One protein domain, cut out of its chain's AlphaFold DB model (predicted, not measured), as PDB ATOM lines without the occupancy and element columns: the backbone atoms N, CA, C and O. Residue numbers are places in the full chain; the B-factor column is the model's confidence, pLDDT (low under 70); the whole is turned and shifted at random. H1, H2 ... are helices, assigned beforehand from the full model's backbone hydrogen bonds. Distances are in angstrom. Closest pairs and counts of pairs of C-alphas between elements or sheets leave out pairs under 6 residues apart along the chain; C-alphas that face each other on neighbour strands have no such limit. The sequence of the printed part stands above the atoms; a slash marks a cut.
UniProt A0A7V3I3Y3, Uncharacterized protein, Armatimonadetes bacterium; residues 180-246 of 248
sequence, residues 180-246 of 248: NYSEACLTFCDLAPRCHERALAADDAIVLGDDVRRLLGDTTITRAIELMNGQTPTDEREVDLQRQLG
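What this domain is: This is residues 180 to 246 of the 248 residues of an uncharacterized protein of Armatimonadetes bacterium (UniProt A0A7V3I3Y3). Six short helices follow one another along a rod in chain order, with H1 and H2 at one end, H3 and H4 in the middle, and H5 and H6 at the other end. Neighbouring pairs make the few contacts, and H6 stands about crosswise to H5 at its end of the rod. The printed part has 67 residues with six named helices, H1 to H6, and no named strand, and its class is all helix. It is only just loose, close to compact, with a radius of gyration of the C-alphas of 13.3 A and spans of 40 by 19 by 16 A.

Where its parts are: The printed part begins at Asn 180, and H1, residues 185 to 188, starts with C-alpha 185 at (142.971, 222.779, 252.150). H2, residues 192 to 201, is the longest helix by residues and measures 14.0 A from first to last C-alpha. H3 is residues 205 to 208, with C-alpha 205 at (153.895, 216.398, 260.493). H4, residues 210 to 216, is 10.0 A long, and H5, residues 221 to 228, is 10.3 A long. H6, residues 236 to 244, is 12.5 A long and ends with C-alpha 244 at (161.349, 203.076, 258.326).

How they stand to each other: H1 and H2 only just touch, and only at the corner by their link, with 3 pairs of C-alphas within 8 A; the closest are those of Cys 185 and Ala 192, 5.7 A apart. H2 and H3 touch, the closest C-alphas being those of Ala 199 and Val 207 at 6.4 A. H3 and H4 touch, the closest C-alphas being those of Ala 205 and Arg 213 at 4.7 A. H4 and H5 are close but not clearly touching, with the closest C-alphas, those of Leu 216 and Ala 224, at 7.4 A; they run the same way at a steep tilt of 51 degrees. H4 and H6 are also close but not clearly touching, with the C-alphas of Leu 216 and Leu 241 closest at 7.3 A. H5 and H6 only just touch, with 3 pairs of C-alphas within 8 A; the closest are those of Leu 227 and Gln 242, 6.0 A apart, and the helices are about perpendicular at 74 degrees. H1 and H6 are apart, as are H2 and H5. Each O i to N i+4 pair is within hydrogen-bond range in H2, H4, H5 and H6; H1 and H3 are too short for such a pair, and each has 1 pair of O i and N i+3, within range.

The domain as a whole: The two C-alphas farthest apart are those of Phe 188 and Thr 232, at 40.8 A. The printed part has no cut. The link from H5 to H6, 7 residues, is short but not tight, and the other four links are tight. The mean pLDDT of the printed part is 92.5, and no printed residue is under 70.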
ATOM      1  N   ASN A 180     140.428 219.968 260.766       89.25
ATOM      2  CA  ASN A 180     141.313 218.906 260.296       89.25
ATOM      3  C   ASN A 180     142.057 219.380 259.037       89.25
ATOM      4  O   ASN A 180     141.533 219.290 257.926       89.25
ATOM      5  N   TYR A 181     143.231 219.980 259.233       93.06
ATOM      6  CA  TYR A 181     144.052 220.523 258.151       93.06
ATOM      7  C   TYR A 181     144.635 219.399 257.278       93.06
ATOM      8  O   TYR A 181     145.011 218.356 257.795       93.06
ATOM      9  N   SER A 182     144.704 219.611 255.961       92.19
ATOM     10  CA  SER A 182     145.300 218.681 254.987       92.19
ATOM     11  C   SER A 182     145.878 219.450 253.801       92.19
ATOM     12  O   SER A 182     145.594 220.643 253.632       92.19
ATOM     13  N   GLU A 183     146.638 218.780 252.932       87.31
ATOM     14  CA  GLU A 183     147.241 219.431 251.759       87.31
ATOM     15  C   GLU A 183     146.180 220.003 250.800       87.31
ATOM     16  O   GLU A 183     146.357 221.070 250.207       87.31
ATOM     17  N   ALA A 184     145.015 219.348 250.716       87.06
ATOM     18  CA  ALA A 184     143.895 219.788 249.892       87.06
ATOM     19  C   ALA A 184     143.340 221.156 250.329       87.06
ATOM     20  O   ALA A 184     142.850 221.918 249.490       87.06
ATOM     21  N   CYS A 185     143.454 221.504 251.617       92.06
ATOM     22  CA  CYS A 185     142.971 222.779 252.150       92.06
ATOM     23  C   CYS A 185     143.655 223.983 251.487       92.06
ATOM     24  O   CYS A 185     143.002 225.004 251.285       92.06
ATOM     25  N   LEU A 186     144.926 223.856 251.085       86.81
ATOM     26  CA  LEU A 186     145.688 224.930 250.432       86.81
ATOM     27  C   LEU A 186     145.093 225.368 249.085       86.81
ATOM     28  O   LEU A 186     145.422 226.443 248.591       86.81
ATOM     29  N   THR A 187     144.223 224.551 248.485       85.75
ATOM     30  CA  THR A 187     143.646 224.838 247.166       85.75
ATOM     31  C   THR A 187     142.447 225.789 247.236       85.75
ATOM     32  O   THR A 187     142.246 226.573 246.312       85.75
ATOM     33  N   PHE A 188     141.620 225.708 248.285       81.94
ATOM     34  CA  PHE A 188     140.306 226.376 248.299       81.94
ATOM     35  C   PHE A 188     139.817 226.854 249.674       81.94
ATOM     36  O   PHE A 188     138.763 227.480 249.740       81.94
ATOM     37  N   CYS A 189     140.498 226.527 250.776       88.75
ATOM     38  CA  CYS A 189     139.997 226.832 252.115       88.75
ATOM     39  C   CYS A 189     140.556 228.160 252.639       88.75
ATOM     40  O   CYS A 189     141.762 228.286 252.852       88.75
ATOM     41  N   ASP A 190     139.678 229.114 252.955       89.62
ATOM     42  CA  ASP A 190     140.071 230.428 253.491       89.62
ATOM     43  C   ASP A 190     140.748 230.353 254.872       89.62
ATOM     44  O   ASP A 190     141.552 231.215 255.227       89.62
ATOM     45  N   LEU A 191     140.473 229.303 255.658       92.50
ATOM     46  CA  LEU A 191     141.120 229.076 256.956       92.50
ATOM     47  C   LEU A 191     142.504 228.421 256.839       92.50
ATOM     48  O   LEU A 191     143.184 228.270 257.858       92.50
ATOM     49  N   ALA A 192     142.942 228.029 255.635       94.62
ATOM     50  CA  ALA A 192     144.182 227.281 255.441       94.62
ATOM     51  C   ALA A 192     145.430 227.974 256.023       94.62
ATOM     52  O   ALA A 192     146.188 227.275 256.695       94.62
ATOM     53  N   PRO A 193     145.648 229.301 255.879       93.06
ATOM     54  CA  PRO A 193     146.814 229.961 256.475       93.06
ATOM     55  C   PRO A 193     146.858 229.830 258.002       93.06
ATOM     56  O   PRO A 193     147.894 229.488 258.566       93.06
ATOM     57  N   ARG A 194     145.712 230.024 258.668       93.00
ATOM     58  CA  ARG A 194     145.582 229.907 260.128       93.00
ATOM     59  C   ARG A 194     145.767 228.464 260.594       93.00
ATOM     60  O   ARG A 194     146.446 228.221 261.586       93.00
ATOM     61  N   CYS A 195     145.167 227.503 259.892       94.88
ATOM     62  CA  CYS A 195     145.312 226.085 260.226       94.88
ATOM     63  C   CYS A 195     146.758 225.607 260.040       94.88
ATOM     64  O   CYS A 195     147.275 224.883 260.887       94.88
ATOM     65  N   HIS A 196     147.426 226.065 258.981       94.81
ATOM     66  CA  HIS A 196     148.833 225.780 258.728       94.81
ATOM     67  C   HIS A 196     149.744 226.387 259.805       94.81
ATOM     68  O   HIS A 196     150.631 225.707 260.307       94.81
ATOM     69  N   GLU A 197     149.504 227.636 260.222       94.81
ATOM     70  CA  GLU A 197     150.239 228.264 261.331       94.81
ATOM     71  C   GLU A 197     150.067 227.486 262.645       94.81
ATOM     72  O   GLU A 197     151.046 227.238 263.349       94.81
ATOM     73  N   ARG A 198     148.844 227.031 262.950       94.00
ATOM     74  CA  ARG A 198     148.576 226.174 264.118       94.00
ATOM     75  C   ARG A 198     149.323 224.843 264.035       94.00
ATOM     76  O   ARG A 198     149.897 224.425 265.034       94.00
ATOM     77  N   ALA A 199     149.331 224.200 262.869       94.75
ATOM     78  CA  ALA A 199     150.039 222.940 262.653       94.75
ATOM     79  C   ALA A 199     151.564 223.106 262.781       94.75
ATOM     80  O   ALA A 199     152.214 222.295 263.437       94.75
ATOM     81  N   LEU A 200     152.124 224.201 262.249       95.44
ATOM     82  CA  LEU A 200     153.533 224.561 262.436       95.44
ATOM     83  C   LEU A 200     153.871 224.770 263.915       95.44
ATOM     84  O   LEU A 200     154.868 224.242 264.399       95.44
ATOM     85  N   ALA A 201     153.040 225.518 264.644       95.88
ATOM     86  CA  ALA A 201     153.242 225.767 266.069       95.88
ATOM     87  C   ALA A 201     153.127 224.489 266.921       95.88
ATOM     88  O   ALA A 201     153.762 224.394 267.969       95.88
ATOM     89  N   ALA A 202     152.330 223.517 266.473       95.00
ATOM     90  CA  ALA A 202     152.163 222.218 267.116       95.00
ATOM     91  C   ALA A 202     153.252 221.191 266.744       95.00
ATOM     92  O   ALA A 202     153.205 220.072 267.250       95.00
ATOM     93  N   ASP A 203     154.211 221.552 265.881       96.88
ATOM     94  CA  ASP A 203     155.229 220.639 265.337       96.88
ATOM     95  C   ASP A 203     154.612 219.403 264.642       96.88
ATOM     96  O   ASP A 203     155.163 218.297 264.660       96.88
ATOM     97  N   ASP A 204     153.430 219.593 264.044       95.75
ATOM     98  CA  ASP A 204     152.641 218.534 263.421       95.75
ATOM     99  C   ASP A 204     153.160 218.228 262.010       95.75
ATOM    100  O   ASP A 204     153.236 219.097 261.139       95.75
ATOM    101  N   ALA A 205     153.453 216.950 261.767       95.75
ATOM    102  CA  ALA A 205     153.895 216.398 260.493       95.75
ATOM    103  C   ALA A 205     152.986 216.725 259.293       95.75
ATOM    104  O   ALA A 205     153.453 216.669 258.155       95.75
ATOM    105  N   ILE A 206     151.718 217.089 259.516       95.06
ATOM    106  CA  ILE A 206     150.773 217.449 258.448       95.06
ATOM    107  C   ILE A 206     151.224 218.638 257.592       95.06
ATOM    108  O   ILE A 206     150.857 218.720 256.422       95.06
ATOM    109  N   VAL A 207     152.074 219.526 258.116       94.44
ATOM    110  CA  VAL A 207     152.653 220.638 257.332       94.44
ATOM    111  C   VAL A 207     153.566 220.151 256.200       94.44
ATOM    112  O   VAL A 207     153.829 220.896 255.260       94.44
ATOM    113  N   LEU A 208     154.037 218.901 256.272       93.56
ATOM    114  CA  LEU A 208     154.833 218.241 255.233       93.56
ATOM    115  C   LEU A 208     153.973 217.389 254.279       93.56
ATOM    116  O   LEU A 208     154.519 216.763 253.371       93.56
ATOM    117  N   GLY A 209     152.650 217.372 254.469       93.00
ATOM    118  CA  GLY A 209     151.685 216.637 253.652       93.00
ATOM    119  C   GLY A 209     151.105 215.395 254.333       93.00
ATOM    120  O   GLY A 209     151.645 214.862 255.310       93.00
ATOM    121  N   ASP A 210     149.989 214.913 253.784       91.81
ATOM    122  CA  ASP A 210     149.197 213.817 254.355       91.81
ATOM    123  C   ASP A 210     149.983 212.497 254.444       91.81
ATOM    124  O   ASP A 210     149.861 211.753 255.420       91.81
ATOM    125  N   ASP A 211     150.846 212.214 253.465       92.50
ATOM    126  CA  ASP A 211     151.674 211.005 253.470       92.50
ATOM    127  C   ASP A 211     152.721 211.004 254.587       92.50
ATOM    128  O   ASP A 211     152.948 209.968 255.219       92.50
ATOM    129  N   VAL A 212     153.329 212.159 254.873       93.00
ATOM    130  CA  VAL A 212     154.302 212.293 255.963       93.00
ATOM    131  C   VAL A 212     153.595 212.201 257.311       93.00
ATOM    132  O   VAL A 212     154.046 211.455 258.179       93.00
ATOM    133  N   ARG A 213     152.437 212.857 257.474       94.06
ATOM    134  CA  ARG A 213     151.598 212.711 258.676       94.06
ATOM    135  C   ARG A 213     151.167 211.269 258.905       94.06
ATOM    136  O   ARG A 213     151.177 210.806 260.040       94.06
ATOM    137  N   ARG A 214     150.820 210.538 257.845       92.56
ATOM    138  CA  ARG A 214     150.451 209.119 257.935       92.56
ATOM    139  C   ARG A 214     151.629 208.240 258.354       92.56
ATOM    140  O   ARG A 214     151.417 207.291 259.102       92.56
ATOM    141  N   LEU A 215     152.835 208.532 257.868       92.44
ATOM    142  CA  LEU A 215     154.055 207.813 258.244       92.44
ATOM    143  C   LEU A 215     154.441 208.082 259.704       92.44
ATOM    144  O   LEU A 215     154.655 207.148 260.470       92.44
ATOM    145  N   LEU A 216     154.530 209.359 260.084       93.94
ATOM    146  CA  LEU A 216     154.985 209.764 261.412       93.94
ATOM    147  C   LEU A 216     153.910 209.549 262.485       93.94
ATOM    148  O   LEU A 216     154.242 209.370 263.658       93.94
ATOM    149  N   GLY A 217     152.628 209.551 262.105       92.31
ATOM    150  CA  GLY A 217     151.504 209.663 263.034       92.31
ATOM    151  C   GLY A 217     151.740 210.825 263.999       92.31
ATOM    152  O   GLY A 217     152.327 211.831 263.620       92.31
ATOM    153  N   ASP A 218     151.359 210.661 265.268       92.12
ATOM    154  CA  ASP A 218     151.606 211.613 266.373       92.12
ATOM    155  C   ASP A 218     153.071 211.949 266.713       92.12
ATOM    156  O   ASP A 218     153.301 212.745 267.622       92.12
ATOM    157  N   THR A 219     154.063 211.389 266.018       94.94
ATOM    158  CA  THR A 219     155.458 211.800 266.207       94.94
ATOM    159  C   THR A 219     155.664 213.185 265.599       94.94
ATOM    160  O   THR A 219     155.372 213.400 264.421       94.94
ATOM    161  N   THR A 220     156.185 214.123 266.389       96.50
ATOM    162  CA  THR A 220     156.435 215.490 265.922       96.50
ATOM    163  C   THR A 220     157.583 215.541 264.913       96.50
ATOM    164  O   THR A 220     158.440 214.648 264.880       96.50
ATOM    165  N   ILE A 221     157.638 216.593 264.092       96.38
ATOM    166  CA  ILE A 221     158.706 216.747 263.089       96.38
ATOM    167  C   ILE A 221     160.070 216.827 263.770       96.38
ATOM    168  O   ILE A 221     161.010 216.155 263.343       96.38
ATOM    169  N   THR A 222     160.173 217.589 264.860       96.69
ATOM    170  CA  THR A 222     161.410 217.696 265.639       96.69
ATOM    171  C   THR A 222     161.860 216.325 266.131       96.69
ATOM    172  O   THR A 222     163.020 215.959 265.934       96.69
ATOM    173  N   ARG A 223     160.950 215.515 266.691       95.62
ATOM    174  CA  ARG A 223     161.301 214.178 267.180       95.62
ATOM    175  C   ARG A 223     161.698 213.232 266.046       95.62
ATOM    176  O   ARG A 223     162.646 212.463 266.195       95.62
ATOM    177  N   ALA A 224     161.036 213.314 264.895       94.94
ATOM    178  CA  ALA A 224     161.432 212.552 263.714       94.94
ATOM    179  C   ALA A 224     162.857 212.920 263.257       94.94
ATOM    180  O   ALA A 224     163.660 212.025 263.004       94.94
ATOM    181  N   ILE A 225     163.215 214.211 263.234       94.56
ATOM    182  CA  ILE A 225     164.574 214.681 262.907       94.56
ATOM    183  C   ILE A 225     165.601 214.198 263.944       94.56
ATOM    184  O   ILE A 225     166.715 213.818 263.587       94.56
ATOM    185  N   GLU A 226     165.263 214.191 265.230       95.31
ATOM    186  CA  GLU A 226     166.131 213.648 266.281       95.31
ATOM    187  C   GLU A 226     166.419 212.162 266.073       95.31
ATOM    188  O   GLU A 226     167.585 211.758 266.052       95.31
ATOM    189  N   LEU A 227     165.367 211.356 265.884       94.31
ATOM    190  CA  LEU A 227     165.497 209.936 265.557       94.31
ATOM    191  C   LEU A 227     166.316 209.758 264.278       94.31
ATOM    192  O   LEU A 227     167.133 208.834 264.208       94.31
ATOM    193  N   MET A 228     166.164 210.686 263.320       92.56
ATOM    194  CA  MET A 228     166.953 210.689 262.096       92.56
ATOM    195  C   MET A 228     168.456 210.894 262.333       92.56
ATOM    196  O   MET A 228     169.303 210.357 261.625       92.56
ATOM    197  N   ASN A 229     168.791 211.664 263.361       92.12
ATOM    198  CA  ASN A 229     170.161 211.957 263.765       92.12
ATOM    199  C   ASN A 229     170.716 210.947 264.785       92.12
ATOM    200  O   ASN A 229     171.765 211.189 265.383       92.12
ATOM    201  N   GLY A 230     170.037 209.814 264.991       89.94
ATOM    202  CA  GLY A 230     170.516 208.728 265.845       89.94
ATOM    203  C   GLY A 230     170.212 208.902 267.334       89.94
ATOM    204  O   GLY A 230     170.836 208.230 268.158       89.94
ATOM    205  N   GLN A 231     169.261 209.766 267.708       94.25
ATOM    206  CA  GLN A 231     168.716 209.733 269.067       94.25
ATOM    207  C   GLN A 231     168.134 208.355 269.387       94.25
ATOM    208  O   GLN A 231     167.587 207.666 268.524       94.25
ATOM    209  N   THR A 232     168.260 207.954 270.651       93.19
ATOM    210  CA  THR A 232     167.781 206.655 271.112       93.19
ATOM    211  C   THR A 232     166.248 206.646 271.158       93.19
ATOM    212  O   THR A 232     165.662 207.534 271.789       93.19
ATOM    213  N   PRO A 233     165.593 205.661 270.517       94.38
ATOM    214  CA  PRO A 233     164.159 205.445 270.655       94.38
ATOM    215  C   PRO A 233     163.754 205.198 272.110       94.38
ATOM    216  O   PRO A 233     164.472 204.531 272.858       94.38
ATOM    217  N   THR A 234     162.593 205.709 272.499       94.75
ATOM    218  CA  THR A 234     162.045 205.575 273.857       94.75
ATOM    219  C   THR A 234     160.979 204.487 273.975       94.75
ATOM    220  O   THR A 234     160.748 203.981 275.073       94.75
ATOM    221  N   ASP A 235     160.376 204.081 272.856       93.12
ATOM    222  CA  ASP A 235     159.363 203.030 272.781       93.12
ATOM    223  C   ASP A 235     159.483 202.191 271.490       93.12
ATOM    224  O   ASP A 235     160.308 202.457 270.613       93.12
ATOM    225  N   GLU A 236     158.665 201.139 271.373       93.50
ATOM    226  CA  GLU A 236     158.667 200.242 270.206       93.50
ATOM    227  C   GLU A 236     158.258 200.947 268.905       93.50
ATOM    228  O   GLU A 236     158.728 200.571 267.829       93.50
ATOM    229  N   ARG A 237     157.409 201.978 268.992       91.62
ATOM    230  CA  ARG A 237     156.951 202.736 267.828       91.62
ATOM    231  C   ARG A 237     158.090 203.569 267.250       91.62
ATOM    232  O   ARG A 237     158.271 203.575 266.038       91.62
ATOM    233  N   GLU A 238     158.868 204.247 268.088       94.31
ATOM    234  CA  GLU A 238     160.044 205.001 267.657       94.31
ATOM    235  C   GLU A 238     161.136 204.086 267.092       94.31
ATOM    236  O   GLU A 238     161.795 204.465 266.126       94.31
ATOM    237  N   VAL A 239     161.302 202.871 267.638       93.06
ATOM    238  CA  VAL A 239     162.221 201.866 267.073       93.06
ATOM    239  C   VAL A 239     161.803 201.496 265.653       93.06
ATOM    240  O   VAL A 239     162.645 201.443 264.757       93.06
ATOM    241  N   ASP A 240     160.515 201.229 265.436       92.31
ATOM    242  CA  ASP A 240     160.002 200.900 264.108       92.31
ATOM    243  C   ASP A 240     160.117 202.090 263.149       92.31
ATOM    244  O   ASP A 240     160.635 201.955 262.042       92.31
ATOM    245  N   LEU A 241     159.738 203.284 263.607       92.31
ATOM    246  CA  LEU A 241     159.835 204.507 262.821       92.31
ATOM    247  C   LEU A 241     161.283 204.813 262.407       92.31
ATOM    248  O   LEU A 241     161.533 205.137 261.248       92.31
ATOM    249  N   GLN A 242     162.254 204.658 263.309       91.25
ATOM    250  CA  GLN A 242     163.672 204.857 262.995       91.25
ATOM    251  C   GLN A 242     164.166 203.886 261.906       91.25
ATOM    252  O   GLN A 242     164.942 204.288 261.036       91.25
ATOM    253  N   ARG A 243     163.675 202.636 261.890       89.31
ATOM    254  CA  ARG A 243     163.947 201.685 260.794       89.31
ATOM    255  C   ARG A 243     163.318 202.152 259.484       89.31
ATOM    256  O   ARG A 243     163.984 202.136 258.452       89.31
ATOM    257  N   GLN A 244     162.059 202.593 259.516       89.25
ATOM    258  CA  GLN A 244     161.349 203.076 258.326       89.25
ATOM    259  C   GLN A 244     162.005 204.324 257.709       89.25
ATOM    260  O   GLN A 244     162.003 204.473 256.489       89.25
ATOM    261  N   LEU A 245     162.616 205.182 258.531       85.94
ATOM    262  CA  LEU A 245     163.368 206.367 258.096       85.94
ATOM    263  C   LEU A 245     164.773 206.043 257.543       85.94
ATOM    264  O   LEU A 245     165.486 206.953 257.125       85.94
ATOM    265  N   GLY A 246     165.164 204.763 257.491       74.56
ATOM    266  CA  GLY A 246     166.395 204.308 256.838       74.56
ATOM    267  C   GLY A 246     167.660 204.414 257.692       74.56
ATOM    268  O   GLY A 246     168.744 204.588 257.139       74.56
TER     269      GLY A 246